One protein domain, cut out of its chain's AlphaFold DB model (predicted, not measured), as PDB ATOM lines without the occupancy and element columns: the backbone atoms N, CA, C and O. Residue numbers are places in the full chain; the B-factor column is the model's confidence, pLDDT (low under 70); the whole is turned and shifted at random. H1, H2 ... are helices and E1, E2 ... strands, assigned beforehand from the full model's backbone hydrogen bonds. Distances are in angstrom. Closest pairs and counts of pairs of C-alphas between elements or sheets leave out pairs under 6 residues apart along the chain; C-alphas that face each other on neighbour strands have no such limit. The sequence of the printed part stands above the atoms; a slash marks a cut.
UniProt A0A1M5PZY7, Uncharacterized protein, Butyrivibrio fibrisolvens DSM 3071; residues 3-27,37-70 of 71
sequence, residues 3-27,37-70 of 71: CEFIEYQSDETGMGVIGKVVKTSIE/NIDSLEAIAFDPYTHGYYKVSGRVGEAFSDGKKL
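This is residues 3 to 27 and 37 to 70 of the 71 residues of an uncharacterized protein of Butyrivibrio fibrisolvens DSM 3071 (UniProt A0A1M5PZY7). Two separate antiparallel hairpins, a long one of E1 and E2 and a small one of E3 and E4, make a loose, open shape with no shared core. The short helix H1 comes just before the small hairpin, and after it a tail, of which residues 60 to 70 stick out, ends in H2. The printed part has 59 residues with two named helices and four named strands, in the order E1, E2, H1, E3, E4, H2; the class is mixed, helices and strands. It is extended, with a radius of gyration of the C-alphas of 17.0 A and spans of 41 by 33 by 32 A.

E1, residues 3 to 11, and E2, residues 14 to 23, form an antiparallel hairpin at 163 degrees. The C-alphas of Ser 10 and Met 15 face each other at 4.4 A, and N 16 and O 9, 2.7 A apart, are within hydrogen-bond range. E1 bends by 62 degrees at residue 6. E3, residues 44 to 47, and E4, residues 52 to 55, form the second hairpin, antiparallel at 150 degrees, with N 45 and O 54 within hydrogen-bond range at 2.8 A. Both E1 and E2 are apart from E3 and E4. H1, residues 38 to 41, is apart from E4, and H2, residues 66 to 70, is apart from E3. H1 is too short for an O i to N i+4 pair; H2 has 0 of 1 within range, but 2 of 2 O i to N i+3 pairs.

E1 begins at C-alpha 3 (8.374, 325.977, -0.295) and is 22.1 A long; E2 is 26.5 A. E3 is 9.7 A and E4 10.2 A long, H1 5.4 A and H2 7.9 A. H2 ends at C-alpha 70 (-2.857, 289.758, -11.511).

The C-alphas farthest apart, of Phe 5 and Leu 70, are 42.7 A apart. Residues 28 to 36 are not printed, and C-alphas 27 and 37 are 10.3 A apart across this cut. Of the links printed whole, E4 to H2 is short and the others are tight. No printed residue is under 70 in pLDDT.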
ATOM      1  N   CYS A   3       9.143 325.603   0.892       98.31
ATOM      2  CA  CYS A   3       8.374 325.977  -0.295       98.31
ATOM      3  C   CYS A   3       8.352 327.497  -0.508       98.31
ATOM      4  O   CYS A   3       8.220 328.255   0.450       98.31
ATOM      5  N   GLU A   4       8.409 327.929  -1.769       98.31
ATOM      6  CA  GLU A   4       8.107 329.303  -2.188       98.31
ATOM      7  C   GLU A   4       6.609 329.441  -2.469       98.31
ATOM      8  O   GLU A   4       6.022 328.594  -3.144       98.31
ATOM      9  N   PHE A   5       5.982 330.502  -1.961       97.69
ATOM     10  CA  PHE A   5       4.570 330.787  -2.220       97.69
ATOM     11  C   PHE A   5       4.321 331.054  -3.711       97.69
ATOM     12  O   PHE A   5       5.063 331.812  -4.334       97.69
ATOM     13  N   ILE A   6       3.257 330.459  -4.259       97.62
ATOM     14  CA  ILE A   6       2.766 330.749  -5.611       97.62
ATOM     15  C   ILE A   6       1.453 331.528  -5.517       97.62
ATOM     16  O   ILE A   6       1.393 332.676  -5.949       97.62
ATOM     17  N   GLU A   7       0.406 330.918  -4.958       97.00
ATOM     18  CA  GLU A   7      -0.933 331.512  -4.919       97.00
ATOM     19  C   GLU A   7      -1.830 330.873  -3.851       97.00
ATOM     20  O   GLU A   7      -1.565 329.775  -3.354       97.00
ATOM     21  N   TYR A   8      -2.925 331.562  -3.528       95.81
ATOM     22  CA  TYR A   8      -4.064 330.962  -2.841       95.81
ATOM     23  C   TYR A   8      -5.000 330.333  -3.868       95.81
ATOM     24  O   TYR A   8      -5.283 330.937  -4.900       95.81
ATOM     25  N   GLN A   9      -5.533 329.161  -3.544       93.25
ATOM     26  CA  GLN A   9      -6.656 328.572  -4.264       93.25
ATOM     27  C   GLN A   9      -7.844 328.492  -3.316       93.25
ATOM     28  O   GLN A   9      -7.715 328.011  -2.195       93.25
ATOM     29  N   SER A  10      -8.994 329.000  -3.740       91.81
ATOM     30  CA  SER A  10     -10.229 328.934  -2.963       91.81
ATOM     31  C   SER A  10     -11.369 328.504  -3.866       91.81
ATOM     32  O   SER A  10     -11.587 329.120  -4.910       91.81
ATOM     33  N   ASP A  11     -12.103 327.491  -3.438       87.12
ATOM     34  CA  ASP A  11     -13.340 327.047  -4.066       87.12
ATOM     35  C   ASP A  11     -14.455 326.931  -3.015       87.12
ATOM     36  O   ASP A  11     -14.295 327.331  -1.859       87.12
ATOM     37  N   GLU A  12     -15.614 326.417  -3.422       87.88
ATOM     38  CA  GLU A  12     -16.777 326.250  -2.542       87.88
ATOM     39  C   GLU A  12     -16.512 325.301  -1.359       87.88
ATOM     40  O   GLU A  12     -17.237 325.332  -0.367       87.88
ATOM     41  N   THR A  13     -15.481 324.459  -1.448       82.44
ATOM     42  CA  THR A  13     -15.170 323.404  -0.479       82.44
ATOM     43  C   THR A  13     -14.012 323.747   0.452       82.44
ATOM     44  O   THR A  13     -13.835 323.077   1.471       82.44
ATOM     45  N   GLY A  14     -13.255 324.810   0.172       85.75
ATOM     46  CA  GLY A  14     -12.228 325.281   1.090       85.75
ATOM     47  C   GLY A  14     -11.203 326.229   0.486       85.75
ATOM     48  O   GLY A  14     -11.331 326.735  -0.627       85.75
ATOM     49  N   MET A  15     -10.159 326.475   1.275       92.50
ATOM     50  CA  MET A  15      -9.012 327.295   0.903       92.50
ATOM     51  C   MET A  15      -7.733 326.465   1.012       92.50
ATOM     52  O   MET A  15      -7.476 325.833   2.035       92.50
ATOM     53  N   GLY A  16      -6.921 326.504  -0.037       93.94
ATOM     54  CA  GLY A  16      -5.597 325.912  -0.119       93.94
ATOM     55  C   GLY A  16      -4.532 326.948  -0.474       93.94
ATOM     56  O   GLY A  16      -4.817 328.055  -0.936       93.94
ATOM     57  N   VAL A  17      -3.274 326.569  -0.258       95.31
ATOM     58  CA  VAL A  17      -2.097 327.355  -0.644       95.31
ATOM     59  C   VAL A  17      -1.248 326.510  -1.573       95.31
ATOM     60  O   VAL A  17      -0.878 325.387  -1.228       95.31
ATOM     61  N   ILE A  18      -0.906 327.061  -2.733       96.00
ATOM     62  CA  ILE A  18       0.023 326.436  -3.667       96.00
ATOM     63  C   ILE A  18       1.418 326.982  -3.395       96.00
ATOM     64  O   ILE A  18       1.653 328.192  -3.429       96.00
ATOM     65  N   GLY A  19       2.353 326.072  -3.130       97.25
ATOM     66  CA  GLY A  19       3.759 326.391  -2.926       97.25
ATOM     67  C   GLY A  19       4.663 325.506  -3.776       97.25
ATOM     68  O   GLY A  19       4.459 324.294  -3.861       97.25
ATOM     69  N   LYS A  20       5.685 326.103  -4.391       97.94
ATOM     70  CA  LYS A  20       6.727 325.381  -5.122       97.94
ATOM     71  C   LYS A  20       7.732 324.816  -4.131       97.94
ATOM     72  O   LYS A  20       8.374 325.581  -3.418       97.94
ATOM     73  N   VAL A  21       7.918 323.500  -4.118       98.06
ATOM     74  CA  VAL A  21       8.955 322.870  -3.291       98.06
ATOM     75  C   VAL A  21      10.333 323.314  -3.786       98.06
ATOM     76  O   VAL A  21      10.687 323.067  -4.938       98.06
ATOM     77  N   VAL A  22      11.109 323.953  -2.911       98.50
ATOM     78  CA  VAL A  22      12.500 324.348  -3.190       98.50
ATOM     79  C   VAL A  22      13.504 323.427  -2.513       98.50
ATOM     80  O   VAL A  22      14.618 323.268  -3.007       98.50
ATOM     81  N   LYS A  23      13.111 322.778  -1.408       98.19
ATOM     82  CA  LYS A  23      13.960 321.817  -0.704       98.19
ATOM     83  C   LYS A  23      13.158 320.819   0.128       98.19
ATOM     84  O   LYS A  23      12.116 321.132   0.711       98.19
ATOM     85  N   THR A  24      13.696 319.613   0.240       96.25
ATOM     86  CA  THR A  24      13.254 318.577   1.176       96.25
ATOM     87  C   THR A  24      14.423 318.176   2.064       96.25
ATOM     88  O   THR A  24      15.547 318.037   1.588       96.25
ATOM     89  N   SER A  25      14.160 317.999   3.350       95.38
ATOM     90  CA  SER A  25      15.153 317.630   4.353       95.38
ATOM     91  C   SER A  25      14.561 316.585   5.284       95.38
ATOM     92  O   SER A  25      13.353 316.569   5.528       95.38
ATOM     93  N   ILE A  26      15.423 315.699   5.764       95.88
ATOM     94  CA  ILE A  26      15.100 314.639   6.710       95.88
ATOM     95  C   ILE A  26      16.366 314.295   7.493       95.88
ATOM     96  O   ILE A  26      17.473 314.444   6.977       95.88
ATOM     97  N   GLU A  27      16.208 313.876   8.743       96.44
ATOM     98  CA  GLU A  27      17.321 313.381   9.549       96.44
ATOM     99  C   GLU A  27      17.865 312.072   8.969       96.44
ATOM    100  O   GLU A  27      17.094 311.191   8.587       96.44
ATOM    101  N   ASN A  37      13.046 306.080   5.278       94.69
ATOM    102  CA  ASN A  37      12.436 305.043   6.093       94.69
ATOM    103  C   ASN A  37      11.123 305.574   6.695       94.69
ATOM    104  O   ASN A  37      11.124 306.324   7.666       94.69
ATOM    105  N   ILE A  38       9.990 305.200   6.100       94.50
ATOM    106  CA  ILE A  38       8.670 305.687   6.536       94.50
ATOM    107  C   ILE A  38       8.315 305.195   7.944       94.50
ATOM    108  O   ILE A  38       7.700 305.938   8.705       94.50
ATOM    109  N   ASP A  39       8.731 303.984   8.316       92.88
ATOM    110  CA  ASP A  39       8.384 303.405   9.616       92.88
ATOM    111  C   ASP A  39       9.093 304.114  10.784       92.88
ATOM    112  O   ASP A  39       8.567 304.134  11.898       92.88
ATOM    113  N   SER A  40      10.258 304.733  10.549       94.25
ATOM    114  CA  SER A  40      10.994 305.464  11.592       94.25
ATOM    115  C   SER A  40      10.529 306.909  11.780       94.25
ATOM    116  O   SER A  40      10.807 307.499  12.818       94.25
ATOM    117  N   LEU A  41       9.787 307.473  10.820       93.19
ATOM    118  CA  LEU A  41       9.278 308.848  10.885       93.19
ATOM    119  C   LEU A  41       8.177 309.063  11.928       93.19
ATOM    120  O   LEU A  41       7.833 310.207  12.215       93.19
ATOM    121  N   GLU A  42       7.574 307.981  12.428       93.06
ATOM    122  CA  GLU A  42       6.419 308.021  13.332       93.06
ATOM    123  C   GLU A  42       5.260 308.892  12.816       93.06
ATOM    124  O   GLU A  42       4.541 309.528  13.586       93.06
ATOM    125  N   ALA A  43       5.071 308.911  11.493       95.00
ATOM    126  CA  ALA A  43       4.028 309.696  10.851       95.00
ATOM    127  C   ALA A  43       2.634 309.308  11.369       95.00
ATOM    128  O   ALA A  43       2.358 308.142  11.660       95.00
ATOM    129  N   ILE A  44       1.736 310.290  11.443       96.81
ATOM    130  CA  ILE A  44       0.352 310.094  11.875       96.81
ATOM    131  C   ILE A  44      -0.624 310.378  10.735       96.81
ATOM    132  O   ILE A  44      -0.392 311.252   9.901       96.81
ATOM    133  N   ALA A  45      -1.738 309.656  10.732       96.81
ATOM    134  CA  ALA A  45      -2.904 309.931   9.911       96.81
ATOM    135  C   ALA A  45      -4.029 310.470  10.797       96.81
ATOM    136  O   ALA A  45      -4.287 309.936  11.878       96.81
ATOM    137  N   PHE A  46      -4.691 311.528  10.333       97.38
ATOM    138  CA  PHE A  46      -5.897 312.052  10.958       97.38
ATOM    139  C   PHE A  46      -7.127 311.352  10.378       97.38
ATOM    140  O   PHE A  46      -7.288 311.306   9.157       97.38
ATOM    141  N   ASP A  47      -7.985 310.829  11.250       97.44
ATOM    142  CA  ASP A  47      -9.286 310.282  10.882       97.44
ATOM    143  C   ASP A  47     -10.383 311.346  11.073       97.44
ATOM    144  O   ASP A  47     -10.724 311.664  12.218       97.44
ATOM    145  N   PRO A  48     -10.979 311.877   9.990       95.81
ATOM    146  CA  PRO A  48     -12.033 312.881  10.093       95.81
ATOM    147  C   PRO A  48     -13.359 312.330  10.647       95.81
ATOM    148  O   PRO A  48     -14.205 313.122  11.053       95.81
ATOM    149  N   TYR A  49     -13.574 311.009  10.677       96.88
ATOM    150  CA  TYR A  49     -14.842 310.425  11.126       96.88
ATOM    151  C   TYR A  49     -14.938 310.361  12.646       96.88
ATOM    152  O   TYR A  49     -15.934 310.792  13.228       96.88
ATOM    153  N   THR A  50     -13.900 309.844  13.306       97.75
ATOM    154  CA  THR A  50     -13.870 309.754  14.772       97.75
ATOM    155  C   THR A  50     -13.005 310.829  15.419       97.75
ATOM    156  O   THR A  50     -12.885 310.837  16.642       97.75
ATOM    157  N   HIS A  51     -12.398 311.719  14.627       96.75
ATOM    158  CA  HIS A  51     -11.414 312.708  15.083       96.75
ATOM    159  C   HIS A  51     -10.211 312.061  15.799       96.75
ATOM    160  O   HIS A  51      -9.673 312.606  16.762       96.75
ATOM    161  N   GLY A  52      -9.814 310.865  15.355       97.94
ATOM    162  CA  GLY A  52      -8.693 310.107  15.909       97.94
ATOM    163  C   GLY A  52      -7.369 310.388  15.198       97.94
ATOM    164  O   GLY A  52      -7.341 310.861  14.061       97.94
ATOM    165  N   TYR A  53      -6.263 310.034  15.855       98.00
ATOM    166  CA  TYR A  53      -4.941 309.968  15.233       98.00
ATOM    167  C   TYR A  53      -4.422 308.535  15.265       98.00
ATOM    168  O   TYR A  53      -4.423 307.889  16.312       98.00
ATOM    169  N   TYR A  54      -3.939 308.062  14.121       96.31
ATOM    170  CA  TYR A  54      -3.378 306.725  13.962       96.31
ATOM    171  C   TYR A  54      -1.924 306.822  13.525       96.31
ATOM    172  O   TYR A  54      -1.595 307.614  12.646       96.31
ATOM    173  N   LYS A  55      -1.048 305.999  14.108       95.38
ATOM    174  CA  LYS A  55       0.338 305.886  13.647       95.38
ATOM    175  C   LYS A  55       0.366 305.133  12.317       95.38
ATOM    176  O   LYS A  55      -0.128 304.008  12.230       95.38
ATOM    177  N   VAL A  56       0.958 305.741  11.295       94.69
ATOM    178  CA  VAL A  56       1.287 305.061  10.041       94.69
ATOM    179  C   VAL A  56       2.364 304.029  10.355       94.69
ATOM    180  O   VAL A  56       3.392 304.357  10.942       94.69
ATOM    181  N   SER A  57       2.108 302.770  10.014       91.88
ATOM    182  CA  SER A  57       3.044 301.686  10.293       91.88
ATOM    183  C   SER A  57       2.920 300.570   9.271       91.88
ATOM    184  O   SER A  57       1.814 300.209   8.870       91.88
ATOM    185  N   GLY A  58       4.068 300.011   8.898       89.94
ATOM    186  CA  GLY A  58       4.174 298.807   8.095       89.94
ATOM    187  C   GLY A  58       3.932 299.052   6.610       89.94
ATOM    188  O   GLY A  58       2.878 299.510   6.169       89.94
ATOM    189  N   ARG A  59       4.903 298.650   5.793       93.06
ATOM    190  CA  ARG A  59       4.710 298.524   4.348       93.06
ATOM    191  C   ARG A  59       3.881 297.272   4.044       93.06
ATOM    192  O   ARG A  59       4.277 296.166   4.396       93.06
ATOM    193  N   VAL A  60       2.757 297.448   3.348       95.19
ATOM    194  CA  VAL A  60       1.802 296.360   3.039       95.19
ATOM    195  C   VAL A  60       1.861 295.854   1.591       95.19
ATOM    196  O   VAL A  60       1.171 294.899   1.251       95.19
ATOM    197  N   GLY A  61       2.669 296.479   0.732       94.81
ATOM    198  CA  GLY A  61       2.831 296.077  -0.664       94.81
ATOM    199  C   GLY A  61       3.664 297.064  -1.479       94.81
ATOM    200  O   GLY A  61       4.111 298.097  -0.974       94.81
ATOM    201  N   GLU A  62       3.853 296.742  -2.754       95.50
ATOM    202  CA  GLU A  62       4.636 297.513  -3.718       95.50
ATOM    203  C   GLU A  62       3.740 298.101  -4.820       95.50
ATOM    204  O   GLU A  62       3.294 297.405  -5.744       95.50
ATOM    205  N   ALA A  63       3.509 299.417  -4.759       94.69
ATOM    206  CA  ALA A  63       2.820 300.154  -5.818       94.69
ATOM    207  C   ALA A  63       3.553 300.003  -7.166       94.69
ATOM    208  O   ALA A  63       4.781 299.937  -7.217       94.69
ATOM    209  N   PHE A  64       2.798 299.939  -8.270       94.44
ATOM    210  CA  PHE A  64       3.311 299.718  -9.638       94.44
ATOM    211  C   PHE A  64       4.076 298.390  -9.856       94.44
ATOM    212  O   PHE A  64       4.697 298.192 -10.908       94.44
ATOM    213  N   SER A  65       4.006 297.464  -8.893       96.00
ATOM    214  CA  SER A  65       4.641 296.145  -8.951       96.00
ATOM    215  C   SER A  65       3.638 295.025  -8.693       96.00
ATOM    216  O   SER A  65       3.369 294.239  -9.599       96.00
ATOM    217  N   ASP A  66       3.015 294.976  -7.512       96.06
ATOM    218  CA  ASP A  66       2.226 293.806  -7.100       96.06
ATOM    219  C   ASP A  66       0.999 293.553  -7.978       96.06
ATOM    220  O   ASP A  66       0.682 292.401  -8.273       96.06
ATOM    221  N   GLY A  67       0.373 294.614  -8.492       95.25
ATOM    222  CA  GLY A  67      -0.753 294.494  -9.421       95.25
ATOM    223  C   GLY A  67      -0.404 293.780 -10.732       95.25
ATOM    224  O   GLY A  67      -1.281 293.174 -11.335       95.25
ATOM    225  N   LYS A  68       0.870 293.773 -11.155       95.75
ATOM    226  CA  LYS A  68       1.304 293.067 -12.376       95.75
ATOM    227  C   LYS A  68       1.183 291.549 -12.259       95.75
ATOM    228  O   LYS A  68       1.162 290.882 -13.276       95.75
ATOM    229  N   LYS A  69       1.108 291.000 -11.044       93.94
ATOM    230  CA  LYS A  69       0.929 289.556 -10.814       93.94
ATOM    231  C   LYS A  69      -0.504 289.086 -11.099       93.94
ATOM    232  O   LYS A  69      -0.756 287.887 -11.087       93.94
ATOM    233  N   LEU A  70      -1.436 290.023 -11.280       92.38
ATOM    234  CA  LEU A  70      -2.857 289.758 -11.511       92.38
ATOM    235  C   LEU A  70      -3.245 289.810 -13.000       92.38
ATOM    236  O   LEU A  70      -4.422 289.631 -13.308       92.38
TER     237      LEU A  70